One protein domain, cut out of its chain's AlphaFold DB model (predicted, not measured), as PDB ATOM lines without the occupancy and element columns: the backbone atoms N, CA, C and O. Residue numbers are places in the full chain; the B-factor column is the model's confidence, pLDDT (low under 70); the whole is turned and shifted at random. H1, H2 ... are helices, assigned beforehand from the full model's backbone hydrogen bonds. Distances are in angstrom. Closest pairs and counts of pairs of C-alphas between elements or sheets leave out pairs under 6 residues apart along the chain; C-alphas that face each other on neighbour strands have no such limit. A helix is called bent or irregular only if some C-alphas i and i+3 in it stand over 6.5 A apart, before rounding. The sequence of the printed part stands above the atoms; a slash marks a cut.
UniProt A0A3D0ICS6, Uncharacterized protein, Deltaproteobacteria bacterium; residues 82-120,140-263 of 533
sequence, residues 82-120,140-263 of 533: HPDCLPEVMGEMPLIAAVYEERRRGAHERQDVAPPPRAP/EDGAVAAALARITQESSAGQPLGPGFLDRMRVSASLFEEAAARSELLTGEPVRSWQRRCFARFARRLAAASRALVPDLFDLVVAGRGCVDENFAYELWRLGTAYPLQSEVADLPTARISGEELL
ATOM      1  N   HIS A  82     -14.345  63.975 -26.773       93.38
ATOM      2  CA  HIS A  82     -13.014  63.567 -26.325       93.38
ATOM      3  C   HIS A  82     -13.036  62.171 -25.648       93.38
ATOM      4  O   HIS A  82     -13.941  61.921 -24.846       93.38
ATOM      5  N   PRO A  83     -12.049  61.276 -25.888       90.00
ATOM      6  CA  PRO A  83     -11.994  59.934 -25.289       90.00
ATOM      7  C   PRO A  83     -12.169  59.896 -23.761       90.00
ATOM      8  O   PRO A  83     -12.949  59.094 -23.255       90.00
ATOM      9  N   ASP A  84     -11.520  60.810 -23.031       89.75
ATOM     10  CA  ASP A  84     -11.651  60.938 -21.563       89.75
ATOM     11  C   ASP A  84     -13.090  61.131 -21.059       89.75
ATOM     12  O   ASP A  84     -13.376  60.846 -19.900       89.75
ATOM     13  N   CYS A  85     -13.991  61.636 -21.904       91.50
ATOM     14  CA  CYS A  85     -15.383  61.886 -21.541       91.50
ATOM     15  C   CYS A  85     -16.262  60.637 -21.706       91.50
ATOM     16  O   CYS A  85     -17.339  60.559 -21.116       91.50
ATOM     17  N   LEU A  86     -15.822  59.642 -22.488       90.75
ATOM     18  CA  LEU A  86     -16.606  58.438 -22.781       90.75
ATOM     19  C   LEU A  86     -17.090  57.697 -21.525       90.75
ATOM     20  O   LEU A  86     -18.264  57.329 -21.502       90.75
ATOM     21  N   PRO A  87     -16.275  57.507 -20.465       88.94
ATOM     22  CA  PRO A  87     -16.717  56.800 -19.262       88.94
ATOM     23  C   PRO A  87     -17.873  57.470 -18.519       88.94
ATOM     24  O   PRO A  87     -18.585  56.795 -17.781       88.94
ATOM     25  N   GLU A  88     -18.029  58.787 -18.671       88.12
ATOM     26  CA  GLU A  88     -19.083  59.564 -18.014       88.12
ATOM     27  C   GLU A  88     -20.311  59.766 -18.905       88.12
ATOM     28  O   GLU A  88     -21.426  59.864 -18.399       88.12
ATOM     29  N   VAL A  89     -20.105  59.859 -20.222       89.12
ATOM     30  CA  VAL A  89     -21.153  60.206 -21.194       89.12
ATOM     31  C   VAL A  89     -21.829  58.968 -21.787       89.12
ATOM     32  O   VAL A  89     -23.019  59.007 -22.104       89.12
ATOM     33  N   MET A  90     -21.101  57.863 -21.968       89.00
ATOM     34  CA  MET A  90     -21.681  56.644 -22.530       89.00
ATOM     35  C   MET A  90     -22.620  55.976 -21.523       89.00
ATOM     36  O   MET A  90     -22.267  55.757 -20.369       89.00
ATOM     37  N   GLY A  91     -23.812  55.579 -21.982       83.88
ATOM     38  CA  GLY A  91     -24.772  54.842 -21.152       83.88
ATOM     39  C   GLY A  91     -24.369  53.391 -20.848       83.88
ATOM     40  O   GLY A  91     -25.011  52.740 -20.032       83.88
ATOM     41  N   GLU A  92     -23.331  52.875 -21.506       89.38
ATOM     42  CA  GLU A  92     -22.776  51.537 -21.289       89.38
ATOM     43  C   GLU A  92     -21.251  51.630 -21.153       89.38
ATOM     44  O   GLU A  92     -20.636  52.564 -21.671       89.38
ATOM     45  N   MET A  93     -20.638  50.655 -20.475       92.88
ATOM     46  CA  MET A  93     -19.188  50.558 -20.308       92.88
ATOM     47  C   MET A  93     -18.477  50.657 -21.675       92.88
ATOM     48  O   MET A  93     -18.743  49.815 -22.540       92.88
ATOM     49  N   PRO A  94     -17.542  51.611 -21.878       94.88
ATOM     50  CA  PRO A  94     -16.868  51.794 -23.165       94.88
ATOM     51  C   PRO A  94     -16.238  50.504 -23.710       94.88
ATOM     52  O   PRO A  94     -16.381  50.194 -24.891       94.88
ATOM     53  N   LEU A  95     -15.663  49.666 -22.842       94.88
ATOM     54  CA  LEU A  95     -15.129  48.362 -23.236       94.88
ATOM     55  C   LEU A  95     -16.177  47.428 -23.868       94.88
ATOM     56  O   LEU A  95     -15.860  46.725 -24.824       94.88
ATOM     57  N   ILE A  96     -17.418  47.394 -23.366       93.50
ATOM     58  CA  ILE A  96     -18.485  46.566 -23.957       93.50
ATOM     59  C   ILE A  96     -18.772  47.027 -25.387       93.50
ATOM     60  O   ILE A  96     -18.916  46.187 -26.277       93.50
ATOM     61  N   ALA A  97     -18.805  48.341 -25.621       92.75
ATOM     62  CA  ALA A  97     -18.966  48.892 -26.962       92.75
ATOM     63  C   ALA A  97     -17.772  48.536 -27.865       92.75
ATOM     64  O   ALA A  97     -17.976  48.144 -29.011       92.75
ATOM     65  N   ALA A  98     -16.540  48.591 -27.348       92.44
ATOM     66  CA  ALA A  98     -15.349  48.198 -28.103       92.44
ATOM     67  C   ALA A  98     -15.408  46.721 -28.525       92.44
ATOM     68  O   ALA A  98     -15.192  46.400 -29.691       92.44
ATOM     69  N   VAL A  99     -15.756  45.825 -27.594       91.06
ATOM     70  CA  VAL A  99     -15.909  44.391 -27.883       91.06
ATOM     71  C   VAL A  99     -17.021  44.162 -28.906       91.06
ATOM     72  O   VAL A  99     -16.856  43.361 -29.822       91.06
ATOM     73  N   TYR A 100     -18.149  44.864 -28.782       89.69
ATOM     74  CA  TYR A 100     -19.238  44.779 -29.754       89.69
ATOM     75  C   TYR A 100     -18.778  45.163 -31.168       89.69
ATOM     76  O   TYR A 100     -19.038  44.420 -32.115       89.69
ATOM     77  N   GLU A 101     -18.053  46.274 -31.316       89.69
ATOM     78  CA  GLU A 101     -17.539  46.728 -32.612       89.69
ATOM     79  C   GLU A 101     -16.526  45.748 -33.218       89.69
ATOM     80  O   GLU A 101     -16.605  45.436 -34.408       89.69
ATOM     81  N   GLU A 102     -15.629  45.184 -32.407       86.81
ATOM     82  CA  GLU A 102     -14.704  44.138 -32.857       86.81
ATOM     83  C   GLU A 102     -15.454  42.881 -33.321       86.81
ATOM     84  O   GLU A 102     -15.165  42.320 -34.383       86.81
ATOM     85  N   ARG A 103     -16.498  42.463 -32.592       83.00
ATOM     86  CA  ARG A 103     -17.339  41.334 -33.017       83.00
ATOM     87  C   ARG A 103     -18.081  41.632 -34.312       83.00
ATOM     88  O   ARG A 103     -18.102  40.765 -35.184       83.00
ATOM     89  N   ARG A 104     -18.633  42.838 -34.465       82.94
ATOM     90  CA  ARG A 104     -19.319  43.290 -35.687       82.94
ATOM     91  C   ARG A 104     -18.402  43.260 -36.913       82.94
ATOM     92  O   ARG A 104     -18.876  43.015 -38.015       82.94
ATOM     93  N   ARG A 105     -17.095  43.464 -36.720       83.50
ATOM     94  CA  ARG A 105     -16.052  43.367 -37.759       83.50
ATOM     95  C   ARG A 105     -15.547  41.939 -38.020       83.50
ATOM     96  O   ARG A 105     -14.611  41.769 -38.797       83.50
ATOM     97  N   GLY A 106     -16.124  40.922 -37.377       76.38
ATOM     98  CA  GLY A 106     -15.734  39.520 -37.561       76.38
ATOM     99  C   GLY A 106     -14.536  39.069 -36.715       76.38
ATOM    100  O   GLY A 106     -13.997  37.991 -36.946       76.38
ATOM    101  N   ALA A 107     -14.102  39.834 -35.701       69.44
ATOM    102  CA  ALA A 107     -12.971  39.427 -34.852       69.44
ATOM    103  C   ALA A 107     -13.234  38.121 -34.071       69.44
ATOM    104  O   ALA A 107     -12.301  37.398 -33.736       69.44
ATOM    105  N   HIS A 108     -14.505  37.790 -33.824       64.19
ATOM    106  CA  HIS A 108     -14.932  36.570 -33.134       64.19
ATOM    107  C   HIS A 108     -14.802  35.285 -33.972       64.19
ATOM    108  O   HIS A 108     -14.825  34.194 -33.403       64.19
ATOM    109  N   GLU A 109     -14.667  35.405 -35.297       62.41
ATOM    110  CA  GLU A 109     -14.489  34.282 -36.231       62.41
ATOM    111  C   GLU A 109     -13.020  33.839 -36.312       62.41
ATOM    112  O   GLU A 109     -12.720  32.724 -36.725       62.41
ATOM    113  N   ARG A 110     -12.084  34.677 -35.842       60.16
ATOM    114  CA  ARG A 110     -10.639  34.397 -35.801       60.16
ATOM    115  C   ARG A 110     -10.257  33.535 -34.590       60.16
ATOM    116  O   ARG A 110      -9.353  33.886 -33.836       60.16
ATOM    117  N   GLN A 111     -10.964  32.426 -34.366       55.78
ATOM    118  CA  GLN A 111     -10.709  31.525 -33.230       55.78
ATOM    119  C   GLN A 111      -9.406  30.724 -33.376       55.78
ATOM    120  O   GLN A 111      -8.855  30.289 -32.368       55.78
ATOM    121  N   ASP A 112      -8.887  30.600 -34.602       52.12
ATOM    122  CA  ASP A 112      -7.672  29.836 -34.926       52.12
ATOM    123  C   ASP A 112      -6.365  30.534 -34.509       52.12
ATOM    124  O   ASP A 112      -5.291  29.932 -34.541       52.12
ATOM    125  N   VAL A 113      -6.430  31.805 -34.098       59.28
ATOM    126  CA  VAL A 113      -5.271  32.544 -33.586       59.28
ATOM    127  C   VAL A 113      -5.255  32.429 -32.067       59.28
ATOM    128  O   VAL A 113      -6.189  32.862 -31.388       59.28
ATOM    129  N   ALA A 114      -4.186  31.849 -31.517       58.97
ATOM    130  CA  ALA A 114      -4.007  31.775 -30.072       58.97
ATOM    131  C   ALA A 114      -4.050  33.193 -29.462       58.97
ATOM    132  O   ALA A 114      -3.362  34.085 -29.974       58.97
ATOM    133  N   PRO A 115      -4.826  33.420 -28.383       59.75
ATOM    134  CA  PRO A 115      -4.860  34.719 -27.727       59.75
ATOM    135  C   PRO A 115      -3.443  35.127 -27.306       59.75
ATOM    136  O   PRO A 115      -2.684  34.280 -26.820       59.75
ATOM    137  N   PRO A 116      -3.068  36.413 -27.440       61.59
ATOM    138  CA  PRO A 116      -1.789  36.883 -26.923       61.59
ATOM    139  C   PRO A 116      -1.711  36.578 -25.420       61.59
ATOM    140  O   PRO A 116      -2.727  36.712 -24.741       61.59
ATOM    141  N   PRO A 117      -0.556  36.188 -24.857       64.75
ATOM    142  CA  PRO A 117      -0.459  35.817 -23.444       64.75
ATOM    143  C   PRO A 117      -0.980  36.937 -22.525       64.75
ATOM    144  O   PRO A 117      -0.705  38.114 -22.749       64.75
ATOM    145  N   ARG A 118      -1.740  36.575 -21.475       69.25
ATOM    146  CA  ARG A 118      -2.361  37.536 -20.531       69.25
ATOM    147  C   ARG A 118      -1.358  38.422 -19.787       69.25
ATOM    148  O   ARG A 118      -1.721  39.492 -19.308       69.25
ATOM    149  N   ALA A 119      -0.103  37.993 -19.698       57.88
ATOM    150  CA  ALA A 119       0.974  38.806 -19.159       57.88
ATOM    151  C   ALA A 119       1.700  39.539 -20.301       57.88
ATOM    152  O   ALA A 119       2.289  38.850 -21.141       57.88
ATOM    153  N   PRO A 120       1.718  40.889 -20.343       54.59
ATOM    154  CA  PRO A 120       2.636  41.608 -21.219       54.59
ATOM    155  C   PRO A 120       4.073  41.148 -20.956       54.59
ATOM    156  O   PRO A 120       4.457  40.867 -19.813       54.59
ATOM    157  N   GLU A 140       1.589  51.489 -23.881       64.25
ATOM    158  CA  GLU A 140       0.385  51.304 -23.065       64.25
ATOM    159  C   GLU A 140      -0.867  51.042 -23.926       64.25
ATOM    160  O   GLU A 140      -1.629  50.115 -23.640       64.25
ATOM    161  N   ASP A 141      -0.985  51.744 -25.056       65.69
ATOM    162  CA  ASP A 141      -2.046  51.551 -26.056       65.69
ATOM    163  C   ASP A 141      -2.051  50.137 -26.656       65.69
ATOM    164  O   ASP A 141      -3.105  49.520 -26.828       65.69
ATOM    165  N   GLY A 142      -0.865  49.580 -26.924       74.06
ATOM    166  CA  GLY A 142      -0.701  48.219 -27.437       74.06
ATOM    167  C   GLY A 142      -1.133  47.168 -26.417       74.06
ATOM    168  O   GLY A 142      -1.820  46.207 -26.766       74.06
ATOM    169  N   ALA A 143      -0.819  47.388 -25.138       74.69
ATOM    170  CA  ALA A 143      -1.270  46.504 -24.072       74.69
ATOM    171  C   ALA A 143      -2.802  46.531 -23.945       74.69
ATOM    172  O   ALA A 143      -3.429  45.479 -23.801       74.69
ATOM    173  N   VAL A 144      -3.434  47.710 -23.968       81.75
ATOM    174  CA  VAL A 144      -4.905  47.839 -23.920       81.75
ATOM    175  C   VAL A 144      -5.562  47.146 -25.116       81.75
ATOM    176  O   VAL A 144      -6.493  46.364 -24.915       81.75
ATOM    177  N   ALA A 145      -5.036  47.334 -26.328       83.69
ATOM    178  CA  ALA A 145      -5.522  46.647 -27.524       83.69
ATOM    179  C   ALA A 145      -5.411  45.112 -27.411       83.69
ATOM    180  O   ALA A 145      -6.357  44.397 -27.743       83.69
ATOM    181  N   ALA A 146      -4.302  44.592 -26.872       83.69
ATOM    182  CA  ALA A 146      -4.124  43.155 -26.653       83.69
ATOM    183  C   ALA A 146      -5.127  42.580 -25.633       83.69
ATOM    184  O   ALA A 146      -5.656  41.486 -25.834       83.69
ATOM    185  N   ALA A 147      -5.423  43.320 -24.557       87.75
ATOM    186  CA  ALA A 147      -6.457  42.926 -23.599       87.75
ATOM    187  C   ALA A 147      -7.854  42.940 -24.232       87.75
ATOM    188  O   ALA A 147      -8.608  41.988 -24.051       87.75
ATOM    189  N   LEU A 148      -8.186  43.965 -25.026       89.50
ATOM    190  CA  LEU A 148      -9.454  44.022 -25.759       89.50
ATOM    191  C   LEU A 148      -9.622  42.814 -26.696       89.50
ATOM    192  O   LEU A 148     -10.687  42.192 -26.703       89.50
ATOM    193  N   ALA A 149      -8.578  42.449 -27.443       86.31
ATOM    194  CA  ALA A 149      -8.600  41.291 -28.334       86.31
ATOM    195  C   ALA A 149      -8.872  39.983 -27.567       86.31
ATOM    196  O   ALA A 149      -9.751  39.212 -27.955       86.31
ATOM    197  N   ARG A 150      -8.194  39.767 -26.429       87.19
ATOM    198  CA  ARG A 150      -8.444  38.606 -25.557       87.19
ATOM    199  C   ARG A 150      -9.862  38.571 -25.012       87.19
ATOM    200  O   ARG A 150     -10.527  37.547 -25.122       87.19
ATOM    201  N   ILE A 151     -10.341  39.684 -24.456       90.12
ATOM    202  CA  ILE A 151     -11.696  39.777 -23.900       90.12
ATOM    203  C   ILE A 151     -12.731  39.482 -24.991       90.12
ATOM    204  O   ILE A 151     -13.705  38.768 -24.746       90.12
ATOM    205  N   THR A 152     -12.502  39.970 -26.210       88.06
ATOM    206  CA  THR A 152     -13.358  39.694 -27.371       88.06
ATOM    207  C   THR A 152     -13.385  38.203 -27.713       88.06
ATOM    208  O   THR A 152     -14.465  37.636 -27.886       88.06
ATOM    209  N   GLN A 153     -12.226  37.542 -27.754       83.06
ATOM    210  CA  GLN A 153     -12.123  36.114 -28.059       83.06
ATOM    211  C   GLN A 153     -12.739  35.237 -26.956       83.06
ATOM    212  O   GLN A 153     -13.581  34.384 -27.232       83.06
ATOM    213  N   GLU A 154     -12.376  35.472 -25.695       84.69
ATOM    214  CA  GLU A 154     -12.827  34.680 -24.547       84.69
ATOM    215  C   GLU A 154     -14.329  34.820 -24.289       84.69
ATOM    216  O   GLU A 154     -15.013  33.828 -24.026       84.69
ATOM    217  N   SER A 155     -14.873  36.035 -24.414       84.38
ATOM    218  CA  SER A 155     -16.316  36.249 -24.258       84.38
ATOM    219  C   SER A 155     -17.140  35.601 -25.377       84.38
ATOM    220  O   SER A 155     -18.330  35.332 -25.180       84.38
ATOM    221  N   SER A 156     -16.505  35.282 -26.510       75.69
ATOM    222  CA  SER A 156     -17.113  34.602 -27.659       75.69
ATOM    223  C   SER A 156     -17.062  33.067 -27.568       75.69
ATOM    224  O   SER A 156     -17.738  32.392 -28.346       75.69
ATOM    225  N   ALA A 157     -16.313  32.489 -26.620       67.38
ATOM    226  CA  ALA A 157     -16.109  31.043 -26.527       67.38
ATOM    227  C   ALA A 157     -17.419  30.280 -26.226       67.38
ATOM    228  O   ALA A 157     -18.018  30.427 -25.159       67.38
ATOM    229  N   GLY A 158     -17.874  29.432 -27.155       62.28
ATOM    230  CA  GLY A 158     -19.017  28.532 -26.948       62.28
ATOM    231  C   GLY A 158     -20.409  29.155 -27.125       62.28
ATOM    232  O   GLY A 158     -21.326  28.774 -26.399       62.28
ATOM    233  N   GLN A 159     -20.593  30.106 -28.051       59.53
ATOM    234  CA  GLN A 159     -21.923  30.592 -28.458       59.53
ATOM    235  C   GLN A 159     -22.209  30.365 -29.951       59.53
ATOM    236  O   GLN A 159     -21.386  30.749 -30.778       59.53
ATOM    237  N   PRO A 160     -23.410  29.864 -30.304       58.06
ATOM    238  CA  PRO A 160     -24.008  30.013 -31.622       58.06
ATOM    239  C   PRO A 160     -25.117  31.073 -31.552       58.06
ATOM    240  O   PRO A 160     -26.292  30.741 -31.439       58.06
ATOM    241  N   LEU A 161     -24.775  32.359 -31.551       53.44
ATOM    242  CA  LEU A 161     -25.765  33.436 -31.668       53.44
ATOM    243  C   LEU A 161     -25.174  34.494 -32.598       53.44
ATOM    244  O   LEU A 161     -24.018  34.864 -32.424       53.44
ATOM    245  N   GLY A 162     -25.949  34.870 -33.621       57.91
ATOM    246  CA  GLY A 162     -25.513  35.546 -34.848       57.91
ATOM    247  C   GLY A 162     -24.697  36.840 -34.698       57.91
ATOM    248  O   GLY A 162     -24.405  37.294 -33.588       57.91
ATOM    249  N   PRO A 163     -24.319  37.464 -35.828       57.97
ATOM    250  CA  PRO A 163     -23.468  38.650 -35.832       57.97
ATOM    251  C   PRO A 163     -24.032  39.739 -34.903       57.97
ATOM    252  O   PRO A 163     -25.165  40.186 -35.065       57.97
ATOM    253  N   GLY A 164     -23.233  40.143 -33.908       60.50
ATOM    254  CA  GLY A 164     -23.562  41.222 -32.967       60.50
ATOM    255  C   GLY A 164     -24.134  40.807 -31.603       60.50
ATOM    256  O   GLY A 164     -24.278  41.674 -30.742       60.50
ATOM    257  N   PHE A 165     -24.424  39.526 -31.338       73.19
ATOM    258  CA  PHE A 165     -24.827  39.112 -29.984       73.19
ATOM    259  C   PHE A 165     -23.639  39.165 -29.011       73.19
ATOM    260  O   PHE A 165     -22.602  38.570 -29.285       73.19
ATOM    261  N   LEU A 166     -23.782  39.841 -27.862       82.19
ATOM    262  CA  LEU A 166     -22.725  40.005 -26.858       82.19
ATOM    263  C   LEU A 166     -23.229  39.704 -25.440       82.19
ATOM    264  O   LEU A 166     -24.108  40.391 -24.922       82.19
ATOM    265  N   ASP A 167     -22.614  38.723 -24.779       86.88
ATOM    266  CA  ASP A 167     -22.868  38.426 -23.367       86.88
ATOM    267  C   ASP A 167     -22.016  39.334 -22.463       86.88
ATOM    268  O   ASP A 167     -20.819  39.107 -22.253       86.88
ATOM    269  N   ARG A 168     -22.655  40.363 -21.898       89.69
ATOM    270  CA  ARG A 168     -22.009  41.351 -21.016       89.69
ATOM    271  C   ARG A 168     -21.399  40.723 -19.761       89.69
ATOM    272  O   ARG A 168     -20.384  41.216 -19.266       89.69
ATOM    273  N   MET A 169     -21.971  39.632 -19.250       90.25
ATOM    274  CA  MET A 169     -21.447  38.956 -18.059       90.25
ATOM    275  C   MET A 169     -20.145  38.225 -18.370       90.25
ATOM    276  O   MET A 169     -19.225  38.248 -17.552       90.25
ATOM    277  N   ARG A 170     -20.027  37.635 -19.564       90.12
ATOM    278  CA  ARG A 170     -18.769  37.031 -20.028       90.12
ATOM    279  C   ARG A 170     -17.694  38.076 -20.289       90.12
ATOM    280  O   ARG A 170     -16.567  37.883 -19.846       90.12
ATOM    281  N   VAL A 171     -18.045  39.203 -20.913       92.56
ATOM    282  CA  VAL A 171     -17.118  40.343 -21.070       92.56
ATOM    283  C   VAL A 171     -16.616  40.815 -19.708       92.56
ATOM    284  O   VAL A 171     -15.415  40.964 -19.517       92.56
ATOM    285  N   SER A 172     -17.518  40.978 -18.737       94.12
ATOM    286  CA  SER A 172     -17.166  41.389 -17.372       94.12
ATOM    287  C   SER A 172     -16.272  40.365 -16.662       94.12
ATOM    288  O   SER A 172     -15.368  40.740 -15.917       94.12
ATOM    289  N   ALA A 173     -16.496  39.068 -16.895       93.06
ATOM    290  CA  ALA A 173     -15.662  38.002 -16.351       93.06
ATOM    291  C   ALA A 173     -14.252  38.005 -16.965       93.06
ATOM    292  O   ALA A 173     -13.278  37.950 -16.218       93.06
ATOM    293  N   SER A 174     -14.125  38.132 -18.288       92.94
ATOM    294  CA  SER A 174     -12.821  38.254 -18.957       92.94
ATOM    295  C   SER A 174     -12.094  39.544 -18.573       92.94
ATOM    296  O   SER A 174     -10.897  39.517 -18.302       92.94
ATOM    297  N   LEU A 175     -12.815  40.661 -18.437       95.44
ATOM    298  CA  LEU A 175     -12.274  41.915 -17.904       95.44
ATOM    299  C   LEU A 175     -11.692  41.727 -16.493       95.44
ATOM    300  O   LEU A 175     -10.593  42.205 -16.213       95.44
ATOM    301  N   PHE A 176     -12.393  41.008 -15.608       95.88
ATOM    302  CA  PHE A 176     -11.880  40.696 -14.271       95.88
ATOM    303  C   PHE A 176     -10.553  39.935 -14.340       95.88
ATOM    304  O   PHE A 176      -9.633  40.237 -13.582       95.88
ATOM    305  N   GLU A 177     -10.445  38.951 -15.231       93.56
ATOM    306  CA  GLU A 177      -9.220  38.169 -15.385       93.56
ATOM    307  C   GLU A 177      -8.037  38.997 -15.891       93.56
ATOM    308  O   GLU A 177      -6.927  38.864 -15.375       93.56
ATOM    309  N   GLU A 178      -8.270  39.870 -16.872       92.19
ATOM    310  CA  GLU A 178      -7.241  40.779 -17.385       92.19
ATOM    311  C   GLU A 178      -6.764  41.749 -16.300       92.19
ATOM    312  O   GLU A 178      -5.560  41.930 -16.104       92.19
ATOM    313  N   ALA A 179      -7.699  42.329 -15.544       93.25
ATOM    314  CA  ALA A 179      -7.369  43.202 -14.424       93.25
ATOM    315  C   ALA A 179      -6.595  42.451 -13.325       93.25
ATOM    316  O   ALA A 179      -5.646  42.992 -12.758       93.25
ATOM    317  N   ALA A 180      -6.952  41.190 -13.053       91.88
ATOM    318  CA  ALA A 180      -6.265  40.353 -12.073       91.88
ATOM    319  C   ALA A 180      -4.817  40.073 -12.491       91.88
ATOM    320  O   ALA A 180      -3.907  40.279 -11.688       91.88
ATOM    321  N   ALA A 181      -4.598  39.680 -13.748       87.69
ATOM    322  CA  ALA A 181      -3.267  39.407 -14.286       87.69
ATOM    323  C   ALA A 181      -2.364  40.652 -14.253       87.69
ATOM    324  O   ALA A 181      -1.204  40.574 -13.849       87.69
ATOM    325  N   ARG A 182      -2.895  41.825 -14.624       84.12
ATOM    326  CA  ARG A 182      -2.132  43.083 -14.575       84.12
ATOM    327  C   ARG A 182      -1.834  43.540 -13.154       84.12
ATOM    328  O   ARG A 182      -0.714  43.960 -12.872       84.12
ATOM    329  N   SER A 183      -2.806  43.422 -12.253       83.94
ATOM    330  CA  SER A 183      -2.601  43.746 -10.840       83.94
ATOM    331  C   SER A 183      -1.536  42.846 -10.215       83.94
ATOM    332  O   SER A 183      -0.670  43.337  -9.492       83.94
ATOM    333  N   GLU A 184      -1.540  41.549 -10.528       83.00
ATOM    334  CA  GLU A 184      -0.517  40.606 -10.064       83.00
ATOM    335  C   GLU A 184       0.874  40.969 -10.596       83.00
ATOM    336  O   GLU A 184       1.839  40.944  -9.839       83.00
ATOM    337  N   LEU A 185       0.996  41.399 -11.855       74.25
ATOM    338  CA  LEU A 185       2.277  41.868 -12.399       74.25
ATOM    339  C   LEU A 185       2.808  43.122 -11.694       74.25
ATOM    340  O   LEU A 185       4.017  43.249 -11.501       74.25
ATOM    341  N   LEU A 186       1.923  44.044 -11.308       69.44
ATOM    342  CA  LEU A 186       2.300  45.290 -10.634       69.44
ATOM    343  C   LEU A 186       2.616  45.094  -9.147       69.44
ATOM    344  O   LEU A 186       3.495  45.766  -8.607       69.44
ATOM    345  N   THR A 187       1.881  44.209  -8.474       71.50
ATOM    346  CA  THR A 187       1.936  44.038  -7.011       71.50
ATOM    347  C   THR A 187       2.721  42.805  -6.568       71.50
ATOM    348  O   THR A 187       3.195  42.760  -5.434       71.50
ATOM    349  N   GLY A 188       2.868  41.810  -7.442       71.62
ATOM    350  CA  GLY A 188       3.373  40.477  -7.116       71.62
ATOM    351  C   GLY A 188       2.380  39.600  -6.344       71.62
ATOM    352  O   GLY A 188       2.750  38.500  -5.931       71.62
ATOM    353  N   GLU A 189       1.146  40.062  -6.107       76.00
ATOM    354  CA  GLU A 189       0.137  39.328  -5.341       76.00
ATOM    355  C   GLU A 189      -0.964  38.761  -6.259       76.00
ATOM    356  O   GLU A 189      -1.683  39.528  -6.901       76.00
ATOM    357  N   PRO A 190      -1.151  37.425  -6.314       86.12
ATOM    358  CA  PRO A 190      -2.196  36.821  -7.132       86.12
ATOM    359  C   PRO A 190      -3.581  37.000  -6.509       86.12
ATOM    360  O   PRO A 190      -3.777  36.769  -5.306       86.12
ATOM    361  N   VAL A 191      -4.577  37.278  -7.353       88.00
ATOM    362  CA  VAL A 191      -5.986  37.317  -6.939       88.00
ATOM    363  C   VAL A 191      -6.461  35.911  -6.570       88.00
ATOM    364  O   VAL A 191      -6.463  34.975  -7.373       88.00
ATOM    365  N   ARG A 192      -6.894  35.736  -5.321       90.75
ATOM    366  CA  ARG A 192      -7.291  34.437  -4.768       90.75
ATOM    367  C   ARG A 192      -8.706  34.045  -5.191       90.75
ATOM    368  O   ARG A 192      -9.592  34.878  -5.380       90.75
ATOM    369  N   SER A 193      -8.970  32.737  -5.222       91.19
ATOM    370  CA  SER A 193     -10.281  32.191  -5.613       91.19
ATOM    371  C   SER A 193     -11.443  32.688  -4.742       91.19
ATOM    372  O   SER A 193     -12.563  32.840  -5.229       91.19
ATOM    373  N   TRP A 194     -11.204  32.974  -3.458       89.69
ATOM    374  CA  TRP A 194     -12.222  33.539  -2.574       89.69
ATOM    375  C   TRP A 194     -12.526  35.009  -2.896       89.69
ATOM    376  O   TRP A 194     -13.696  35.380  -2.856       89.69
ATOM    377  N   GLN A 195     -11.529  35.808  -3.299       94.12
ATOM    378  CA  GLN A 195     -11.720  37.205  -3.715       94.12
ATOM    379  C   GLN A 195     -12.584  37.272  -4.974       94.12
ATOM    380  O   GLN A 195     -13.537  38.043  -5.024       94.12
ATOM    381  N   ARG A 196     -12.342  36.371  -5.934       94.62
ATOM    382  CA  ARG A 196     -13.180  36.189  -7.130       94.62
ATOM    383  C   ARG A 196     -14.638  35.867  -6.787       94.62
ATOM    384  O   ARG A 196     -15.556  36.480  -7.326       94.62
ATOM    385  N   ARG A 197     -14.877  34.919  -5.870       94.81
ATOM    386  CA  ARG A 197     -16.243  34.570  -5.428       94.81
ATOM    387  C   ARG A 197     -16.928  35.735  -4.710       94.81
ATOM    388  O   ARG A 197     -18.123  35.952  -4.910       94.81
ATOM    389  N   CYS A 198     -16.188  36.466  -3.877       96.00
ATOM    390  CA  CYS A 198     -16.680  37.664  -3.202       96.00
ATOM    391  C   CYS A 198     -17.038  38.759  -4.213       96.00
ATOM    392  O   CYS A 198     -18.150  39.277  -4.140       96.00
ATOM    393  N   PHE A 199     -16.169  39.019  -5.193       97.44
ATOM    394  CA  PHE A 199     -16.391  39.978  -6.274       97.44
ATOM    395  C   PHE A 199     -17.682  39.680  -7.035       97.44
ATOM    396  O   PHE A 199     -18.579  40.517  -7.066       97.44
ATOM    397  N   ALA A 200     -17.832  38.457  -7.559       95.44
ATOM    398  CA  ALA A 200     -19.011  38.075  -8.335       95.44
ATOM    399  C   ALA A 200     -20.307  38.191  -7.514       95.44
ATOM    400  O   ALA A 200     -21.333  38.676  -7.995       95.44
ATOM    401  N   ARG A 201     -20.267  37.785  -6.236       96.31
ATOM    402  CA  ARG A 201     -21.415  37.908  -5.331       96.31
ATOM    403  C   ARG A 201     -21.757  39.367  -5.041       96.31
ATOM    404  O   ARG A 201     -22.940  39.683  -4.942       96.31
ATOM    405  N   PHE A 202     -20.750  40.215  -4.852       97.00
ATOM    406  CA  PHE A 202     -20.948  41.615  -4.509       97.00
ATOM    407  C   PHE A 202     -21.443  42.420  -5.714       97.00
ATOM    408  O   PHE A 202     -22.474  43.072  -5.589       97.00
ATOM    409  N   ALA A 203     -20.823  42.268  -6.888       96.69
ATOM    410  CA  ALA A 203     -21.266  42.904  -8.131       96.69
ATOM    411  C   ALA A 203     -22.727  42.555  -8.465       96.69
ATOM    412  O   ALA A 203     -23.537  43.439  -8.725       96.69
ATOM    413  N   ARG A 204     -23.115  41.276  -8.331       95.50
ATOM    414  CA  ARG A 204     -24.513  40.842  -8.512       95.50
ATOM    415  C   ARG A 204     -25.483  41.530  -7.546       95.50
ATOM    416  O   ARG A 204     -26.613  41.832  -7.912       95.50
ATOM    417  N   ARG A 205     -25.069  41.738  -6.291       95.81
ATOM    418  CA  ARG A 205     -25.894  42.418  -5.280       95.81
ATOM    419  C   ARG A 205     -26.007  43.918  -5.546       95.81
ATOM    420  O   ARG A 205     -27.071  44.463  -5.288       95.81
ATOM    421  N   LEU A 206     -24.950  44.554  -6.054       95.12
ATOM    422  CA  LEU A 206     -24.976  45.964  -6.456       95.12
ATOM    423  C   LEU A 206     -25.937  46.180  -7.629       95.12
ATOM    424  O   LEU A 206     -26.834  47.007  -7.511       95.12
ATOM    425  N   ALA A 207     -25.853  45.340  -8.666       93.88
ATOM    426  CA  ALA A 207     -26.797  45.368  -9.782       93.88
ATOM    427  C   ALA A 207     -28.252  45.235  -9.296       93.88
ATOM    428  O   ALA A 207     -29.103  46.056  -9.626       93.88
ATOM    429  N   ALA A 208     -28.522  44.258  -8.420       94.06
ATOM    430  CA  ALA A 208     -29.852  44.060  -7.846       94.06
ATOM    431  C   ALA A 208     -30.333  45.261  -7.009       94.06
ATOM    432  O   ALA A 208     -31.507  45.624  -7.084       94.06
ATOM    433  N   ALA A 209     -29.445  45.897  -6.237       92.12
ATOM    434  CA  ALA A 209     -29.770  47.092  -5.457       92.12
ATOM    435  C   ALA A 209     -30.140  48.282  -6.357       92.12
ATOM    436  O   ALA A 209     -31.077  49.015  -6.049       92.12
ATOM    437  N   SER A 210     -29.469  48.414  -7.502       86.06
ATOM    438  CA  SER A 210     -29.763  49.412  -8.538       86.06
ATOM    439  C   SER A 210     -30.921  49.009  -9.466       86.06
ATOM    440  O   SER A 210     -31.192  49.708 -10.439       86.06
ATOM    441  N   ARG A 211     -31.612  47.887  -9.194       91.38
ATOM    442  CA  ARG A 211     -32.660  47.293 -10.052       91.38
ATOM    443  C   ARG A 211     -32.199  47.025 -11.495       91.38
ATOM    444  O   ARG A 211     -33.006  47.031 -12.420       91.38
ATOM    445  N   ALA A 212     -30.911  46.758 -11.676       89.94
ATOM    446  CA  ALA A 212     -30.307  46.380 -12.943       89.94
ATOM    447  C   ALA A 212     -30.164  44.852 -13.052       89.94
ATOM    448  O   ALA A 212     -29.940  44.151 -12.062       89.94
ATOM    449  N   LEU A 213     -30.268  44.327 -14.276       89.69
ATOM    450  CA  LEU A 213     -30.062  42.898 -14.556       89.69
ATOM    451  C   LEU A 213     -28.580  42.498 -14.500       89.69
ATOM    452  O   LEU A 213     -28.255  41.368 -14.139       89.69
ATOM    453  N   VAL A 214     -27.688  43.423 -14.860       92.38
ATOM    454  CA  VAL A 214     -26.232  43.244 -14.898       92.38
ATOM    455  C   VAL A 214     -25.551  44.448 -14.238       92.38
ATOM    456  O   VAL A 214     -26.128  45.537 -14.263       92.38
ATOM    457  N   PRO A 215     -24.373  44.273 -13.614       93.75
ATOM    458  CA  PRO A 215     -23.637  45.380 -13.006       93.75
ATOM    459  C   PRO A 215     -23.101  46.340 -14.073       93.75
ATOM    460  O   PRO A 215     -22.636  45.896 -15.123       93.75
ATOM    461  N   ASP A 216     -23.131  47.638 -13.774       91.88
ATOM    462  CA  ASP A 216     -22.458  48.662 -14.575       91.88
ATOM    463  C   ASP A 216     -20.948  48.731 -14.246       91.88
ATOM    464  O   ASP A 216     -20.446  48.053 -13.339       91.88
ATOM    465  N   LEU A 217     -20.193  49.561 -14.977       93.81
ATOM    466  CA  LEU A 217     -18.763  49.760 -14.712       93.81
ATOM    467  C   LEU A 217     -18.508  50.228 -13.271       93.81
ATOM    468  O   LEU A 217     -17.559  49.772 -12.632       93.81
ATOM    469  N   PHE A 218     -19.347  51.115 -12.734       93.44
ATOM    470  CA  PHE A 218     -19.175  51.625 -11.377       93.44
ATOM    471  C   PHE A 218     -19.304  50.499 -10.342       93.44
ATOM    472  O   PHE A 218     -18.463  50.377  -9.449       93.44
ATOM    473  N   ASP A 219     -20.316  49.649 -10.475       95.19
ATOM    474  CA  ASP A 219     -20.589  48.516  -9.601       95.19
ATOM    475  C   ASP A 219     -19.451  47.489  -9.668       95.19
ATOM    476  O   ASP A 219     -19.014  46.982  -8.629       95.19
ATOM    477  N   LEU A 220     -18.911  47.229 -10.865       96.56
ATOM    478  CA  LEU A 220     -17.732  46.379 -11.052       96.56
ATOM    479  C   LEU A 220     -16.504  46.958 -10.333       96.56
ATOM    480  O   LEU A 220     -15.840  46.240  -9.584       96.56
ATOM    481  N   VAL A 221     -16.213  48.252 -10.484       96.94
ATOM    482  CA  VAL A 221     -15.046  48.882  -9.842       96.94
ATOM    483  C   VAL A 221     -15.210  48.953  -8.318       96.94
ATOM    484  O   VAL A 221     -14.260  48.659  -7.586       96.94
ATOM    485  N   VAL A 222     -16.409  49.254  -7.807       96.56
ATOM    486  CA  VAL A 222     -16.705  49.208  -6.362       96.56
ATOM    487  C   VAL A 222     -16.526  47.800  -5.806       96.56
ATOM    488  O   VAL A 222     -15.893  47.632  -4.757       96.56
ATOM    489  N   ALA A 223     -17.037  46.784  -6.507       97.38
ATOM    490  CA  ALA A 223     -16.869  45.395  -6.110       97.38
ATOM    491  C   ALA A 223     -15.395  44.971  -6.126       97.38
ATOM    492  O   ALA A 223     -14.948  44.291  -5.198       97.38
ATOM    493  N   GLY A 224     -14.633  45.407  -7.133       96.69
ATOM    494  CA  GLY A 224     -13.195  45.170  -7.256       96.69
ATOM    495  C   GLY A 224     -12.419  45.758  -6.085       96.69
ATOM    496  O   GLY A 224     -11.680  45.040  -5.412       96.69
ATOM    497  N   ARG A 225     -12.682  47.031  -5.769       95.62
ATOM    498  CA  ARG A 225     -12.049  47.743  -4.651       95.62
ATOM    499  C   ARG A 225     -12.344  47.092  -3.301       95.62
ATOM    500  O   ARG A 225     -11.470  47.040  -2.444       95.62
ATOM    501  N   GLY A 226     -13.579  46.628  -3.095       93.56
ATOM    502  CA  GLY A 226     -14.005  46.022  -1.830       93.56
ATOM    503  C   GLY A 226     -13.551  44.572  -1.633       93.56
ATOM    504  O   GLY A 226     -13.398  44.141  -0.493       93.56
ATOM    505  N   CYS A 227     -13.354  43.814  -2.715       96.00
ATOM    506  CA  CYS A 227     -13.045  42.382  -2.642       96.00
ATOM    507  C   CYS A 227     -11.569  42.042  -2.885       96.00
ATOM    508  O   CYS A 227     -11.118  40.994  -2.417       96.00
ATOM    509  N   VAL A 228     -10.842  42.870  -3.641       93.00
ATOM    510  CA  VAL A 228      -9.438  42.634  -4.003       93.00
ATOM    511  C   VAL A 228      -8.558  43.686  -3.335       93.00
ATOM    512  O   VAL A 228      -8.134  43.472  -2.203       93.00
ATOM    513  N   ASP A 229      -8.322  44.814  -4.005       89.44
ATOM    514  CA  ASP A 229      -7.627  45.993  -3.496       89.44
ATOM    515  C   ASP A 229      -7.838  47.199  -4.446       89.44
ATOM    516  O   ASP A 229      -8.581  47.128  -5.430       89.44
ATOM    517  N   GLU A 230      -7.199  48.335  -4.146       90.38
ATOM    518  CA  GLU A 230      -7.255  49.545  -4.981       90.38
ATOM    519  C   GLU A 230      -6.463  49.452  -6.294       90.38
ATOM    520  O   GLU A 230      -6.828  50.138  -7.249       90.38
ATOM    521  N   ASN A 231      -5.405  48.637  -6.366       86.88
ATOM    522  CA  ASN A 231      -4.606  48.486  -7.585       86.88
ATOM    523  C   ASN A 231      -5.395  47.706  -8.635       86.88
ATOM    524  O   ASN A 231      -5.552  48.166  -9.760       86.88
ATOM    525  N   PHE A 232      -5.984  46.584  -8.231       92.88
ATOM    526  CA  PHE A 232      -6.911  45.810  -9.038       92.88
ATOM    527  C   PHE A 232      -8.094  46.659  -9.510       92.88
ATOM    528  O   PHE A 232      -8.448  46.623 -10.684       92.88
ATOM    529  N   ALA A 233      -8.697  47.454  -8.618       94.94
ATOM    530  CA  ALA A 233      -9.814  48.323  -8.986       94.94
ATOM    531  C   ALA A 233      -9.423  49.376 -10.036       94.94
ATOM    532  O   ALA A 233     -10.216  49.670 -10.927       94.94
ATOM    533  N   TYR A 234      -8.205  49.917  -9.951       92.25
ATOM    534  CA  TYR A 234      -7.662  50.832 -10.954       92.25
ATOM    535  C   TYR A 234      -7.444  50.150 -12.306       92.25
ATOM    536  O   TYR A 234      -7.847  50.694 -13.329       92.25
ATOM    537  N   GLU A 235      -6.875  48.946 -12.313       90.75
ATOM    538  CA  GLU A 235      -6.698  48.144 -13.528       90.75
ATOM    539  C   GLU A 235      -8.034  47.799 -14.196       90.75
ATOM    540  O   GLU A 235      -8.178  47.925 -15.412       90.75
ATOM    541  N   LEU A 236      -9.031  47.426 -13.391       95.31
ATOM    542  CA  LEU A 236     -10.386  47.136 -13.847       95.31
ATOM    543  C   LEU A 236     -11.055  48.372 -14.456       95.31
ATOM    544  O   LEU A 236     -11.636  48.275 -15.534       95.31
ATOM    545  N   TRP A 237     -10.953  49.525 -13.786       95.19
ATOM    546  CA  TRP A 237     -11.461  50.798 -14.298       95.19
ATOM    547  C   TRP A 237     -10.780  51.161 -15.617       95.19
ATOM    548  O   TRP A 237     -11.476  51.338 -16.610       95.19
ATOM    549  N   ARG A 238      -9.441  51.162 -15.660       90.88
ATOM    550  CA  ARG A 238      -8.659  51.530 -16.850       90.88
ATOM    551  C   ARG A 238      -9.029  50.691 -18.071       90.88
ATOM    552  O   ARG A 238      -9.179  51.226 -19.166       90.88
ATOM    553  N   LEU A 239      -9.160  49.376 -17.894       93.44
ATOM    554  CA  LEU A 239      -9.568  48.472 -18.970       93.44
ATOM    555  C   LEU A 239     -11.052  48.635 -19.324       93.44
ATOM    556  O   LEU A 239     -11.393  48.623 -20.500       93.44
ATOM    557  N   GLY A 240     -11.932  48.817 -18.339       94.44
ATOM    558  CA  GLY A 240     -13.367  49.016 -18.558       94.44
ATOM    559  C   GLY A 240     -13.703  50.316 -19.298       94.44
ATOM    560  O   GLY A 240     -14.672  50.366 -20.055       94.44
ATOM    561  N   THR A 241     -12.882  51.353 -19.134       93.56
ATOM    562  CA  THR A 241     -13.011  52.634 -19.841       93.56
ATOM    563  C   THR A 241     -12.344  52.655 -21.213       93.56
ATOM    564  O   THR A 241     -12.443  53.658 -21.915       93.56
ATOM    565  N   ALA A 242     -11.655  51.585 -21.608       91.00
ATOM    566  CA  ALA A 242     -10.938  51.551 -22.872       91.00
ATOM    567  C   ALA A 242     -11.899  51.468 -24.066       91.00
ATOM    568  O   ALA A 242     -12.691  50.534 -24.182       91.00
ATOM    569  N   TYR A 243     -11.765  52.414 -24.995       91.81
ATOM    570  CA  TYR A 243     -12.455  52.400 -26.281       91.81
ATOM    571  C   TYR A 243     -11.504  52.901 -27.380       91.81
ATOM    572  O   TYR A 243     -11.568  54.063 -27.781       91.81
ATOM    573  N   PRO A 244     -10.587  52.040 -27.866       86.88
ATOM    574  CA  PRO A 244      -9.489  52.439 -28.758       86.88
ATOM    575  C   PRO A 244      -9.946  52.906 -30.150       86.88
ATOM    576  O   PRO A 244      -9.127  53.308 -30.967       86.88
ATOM    577  N   LEU A 245     -11.248  52.837 -30.438       85.94
ATOM    578  CA  LEU A 245     -11.847  53.323 -31.678       85.94
ATOM    579  C   LEU A 245     -12.069  54.843 -31.674       85.94
ATOM    580  O   LEU A 245     -12.292  55.411 -32.740       85.94
ATOM    581  N   GLN A 246     -12.028  55.486 -30.503       90.00
ATOM    582  CA  GLN A 246     -12.142  56.936 -30.385       90.00
ATOM    583  C   GLN A 246     -10.757  57.578 -30.354       90.00
ATOM    584  O   GLN A 246      -9.966  57.328 -29.448       90.00
ATOM    585  N   SER A 247     -10.496  58.454 -31.319       87.50
ATOM    586  CA  SER A 247      -9.288  59.280 -31.358       87.50
ATOM    587  C   SER A 247      -9.457  60.554 -30.530       87.50
ATOM    588  O   SER A 247     -10.576  61.020 -30.335       87.50
ATOM    589  N   GLU A 248      -8.364  61.171 -30.084       87.38
ATOM    590  CA  GLU A 248      -8.417  62.511 -29.469       87.38
ATOM    591  C   GLU A 248      -8.710  63.614 -30.492       87.38
ATOM    592  O   GLU A 248      -9.362  64.603 -30.170       87.38
ATOM    593  N   VAL A 249      -8.248  63.424 -31.731       88.31
ATOM    594  CA  VAL A 249      -8.384  64.381 -32.833       88.31
ATOM    595  C   VAL A 249      -9.267  63.781 -33.923       88.31
ATOM    596  O   VAL A 249      -9.102  62.616 -34.293       88.31
ATOM    597  N   ALA A 250     -10.186  64.590 -34.444       89.62
ATOM    598  CA  ALA A 250     -11.059  64.262 -35.563       89.62
ATOM    599  C   ALA A 250     -11.274  65.498 -36.452       89.62
ATOM    600  O   ALA A 250     -10.923  66.613 -36.068       89.62
ATOM    601  N   ASP A 251     -11.894  65.300 -37.617       90.31
ATOM    602  CA  ASP A 251     -12.238  66.388 -38.546       90.31
ATOM    603  C   ASP A 251     -13.265  67.369 -37.951       90.31
ATOM    604  O   ASP A 251     -13.337  68.535 -38.339       90.31
ATOM    605  N   LEU A 252     -14.074  66.894 -36.999       90.94
ATOM    606  CA  LEU A 252     -15.028  67.708 -36.254       90.94
ATOM    607  C   LEU A 252     -14.353  68.358 -35.036       90.94
ATOM    608  O   LEU A 252     -13.475  67.746 -34.418       90.94
ATOM    609  N   PRO A 253     -14.799  69.557 -34.616       89.94
ATOM    610  CA  PRO A 253     -14.301  70.177 -33.394       89.94
ATOM    611  C   PRO A 253     -14.521  69.244 -32.198       89.94
ATOM    612  O   PRO A 253     -15.598  68.667 -32.029       89.94
ATOM    613  N   THR A 254     -13.487  69.094 -31.373       93.12
ATOM    614  CA  THR A 254     -13.522  68.199 -30.212       93.12
ATOM    615  C   THR A 254     -14.096  68.918 -28.998       93.12
ATOM    616  O   THR A 254     -13.578  69.951 -28.576       93.12
ATOM    617  N   ALA A 255     -15.155  68.358 -28.421       91.56
ATOM    618  CA  ALA A 255     -15.766  68.817 -27.186       91.56
ATOM    619  C   ALA A 255     -15.348  67.923 -26.012       91.56
ATOM    620  O   ALA A 255     -15.313  66.693 -26.116       91.56
ATOM    621  N   ARG A 256     -15.064  68.554 -24.871       92.69
ATOM    622  CA  ARG A 256     -14.891  67.881 -23.581       92.69
ATOM    623  C   ARG A 256     -16.130  68.179 -22.752       92.69
ATOM    624  O   ARG A 256     -16.328  69.326 -22.378       92.69
ATOM    625  N   ILE A 257     -16.954  67.164 -22.531       89.56
ATOM    626  CA  ILE A 257     -18.231  67.287 -21.827       89.56
ATOM    627  C   ILE A 257     -18.210  66.297 -20.670       89.56
ATOM    628  O   ILE A 257     -17.959  65.109 -20.885       89.56
ATOM    629  N   SER A 258     -18.446  66.779 -19.455       86.62
ATOM    630  CA  SER A 258     -18.601  65.909 -18.288       86.62
ATOM    631  C   SER A 258     -20.023  65.349 -18.186       86.62
ATOM    632  O   SER A 258     -20.987  65.934 -18.688       86.62
ATOM    633  N   GLY A 259     -20.195  64.228 -17.485       83.38
ATOM    634  CA  GLY A 259     -21.535  63.683 -17.239       83.38
ATOM    635  C   GLY A 259     -22.408  64.597 -16.358       83.38
ATOM    636  O   GLY A 259     -23.636  64.530 -16.424       83.38
ATOM    637  N   GLU A 260     -21.791  65.475 -15.557       82.75
ATOM    638  CA  GLU A 260     -22.490  66.478 -14.735       82.75
ATOM    639  C   GLU A 260     -23.106  67.593 -15.585       82.75
ATOM    640  O   GLU A 260     -24.248  67.977 -15.338       82.75
ATOM    641  N   GLU A 261     -22.410  68.049 -16.631       82.38
ATOM    642  CA  GLU A 261     -22.940  69.022 -17.602       82.38
ATOM    643  C   GLU A 261     -24.160  68.485 -18.363       82.38
ATOM    644  O   GLU A 261     -25.034  69.251 -18.768       82.38
ATOM    645  N   LEU A 262     -24.249  67.162 -18.518       81.81
ATOM    646  CA  LEU A 262     -25.377  66.474 -19.146       81.81
ATOM    647  C   LEU A 262     -26.485  66.081 -18.155       81.81
ATOM    648  O   LEU A 262     -27.474  65.473 -18.566       81.81
ATOM    649  N   LEU A 263     -26.338  66.414 -16.864       75.50
ATOM    650  CA  LEU A 263     -27.275  66.067 -15.789       75.50
ATOM    651  C   LEU A 263     -27.601  64.559 -15.728       75.50
ATOM    652  O   LEU A 263     -28.717  64.167 -15.389       75.50
TER     653      LEU A 263
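This is residues 82 to 120 and 140 to 263 of the 533 residues of an uncharacterized protein of Deltaproteobacteria bacterium (UniProt A0A3D0ICS6). Six helices make a body in which H4 and H7 cross at the core, with H3 and H2 following on from H4 on one side and the helical hairpin of H5 and H6 on the other. A small helix, H1, sits at the edge near the start of H2, and a long tail with no named element, residues 241 to 263, swings out past it. The printed part has 163 residues, with seven named helices, H1 to H7 in order, and no named strand; the class is all helix, and the packing is mostly crossed. It is compact, with a radius of gyration of the C-alphas of 16.0 A and spans of 48 by 43 by 33 A.

H1, residues 83 to 89, and H2, residues 94 to 104, are close but not clearly touching; their closest C-alphas, those of Pro 87 and Pro 94, are 6.3 A apart. H3, residues 140 to 155, touches H2 with residues 148 to 152 alone, at a steep tilt of 63 degrees, closest at the C-alphas of Val 99 and Thr 152, 5.4 A. H4, residues 168 to 187, forms a helical hairpin with H3 at 42 degrees, touching it with residues 170 to 178 alone; the closest C-alphas, of Ser 155 and Arg 170, are 5.0 A apart. H5, residues 193 to 209, and H6, residues 217 to 227, form a hairpin at 43 degrees, closest at the C-alphas of Phe 199 and Ala 223, 5.4 A. H7, residues 230 to 240, is the hub, touching three helices. It forms a hairpin with H6 at a shallow tilt of 22 degrees, with the C-alphas of Arg 225 and Ala 233 closest at 4.9 A. It touches H4 at a steep tilt of 46 degrees, with the C-alphas of Ala 179 and Leu 236 closest at 5.0 A. H7 and H2 touch only at their ends, where the C-alphas of Leu 95 and Gly 240 are 5.0 A apart. H4 and H6 are near each other, while H1 and H7 are apart. In H2 to H7 every O i to N i+4 pair is within hydrogen-bond range; in H1 1 of 3 is, beside 3 of 4 O i to N i+3 pairs.

H1 begins at C-alpha 83 (-11.994, 59.934, -25.289) and is irregular, but only just: C-alphas 84 and 87 are 6.9 A apart. H3 is 22.5 A long, H4 27.9 A and H5 24.5 A; H2 and H6 are each 15.3 A, H7 14.9 A and H1 10.0 A. H7 ends at C-alpha 240 (-13.367, 49.016, -18.558).

The C-alphas farthest apart, of Trp 194 and Asp 251, are 48.7 A apart. Residues 121 to 139 are not printed, and C-alphas 120 and 140 are 10.1 A apart across the cut. The link from H3 to H4 is long, with 12 residues. The mean pLDDT of the printed part is 85.1; residues 107 to 120, 140 to 141, 157 to 164 and 186 are under 70.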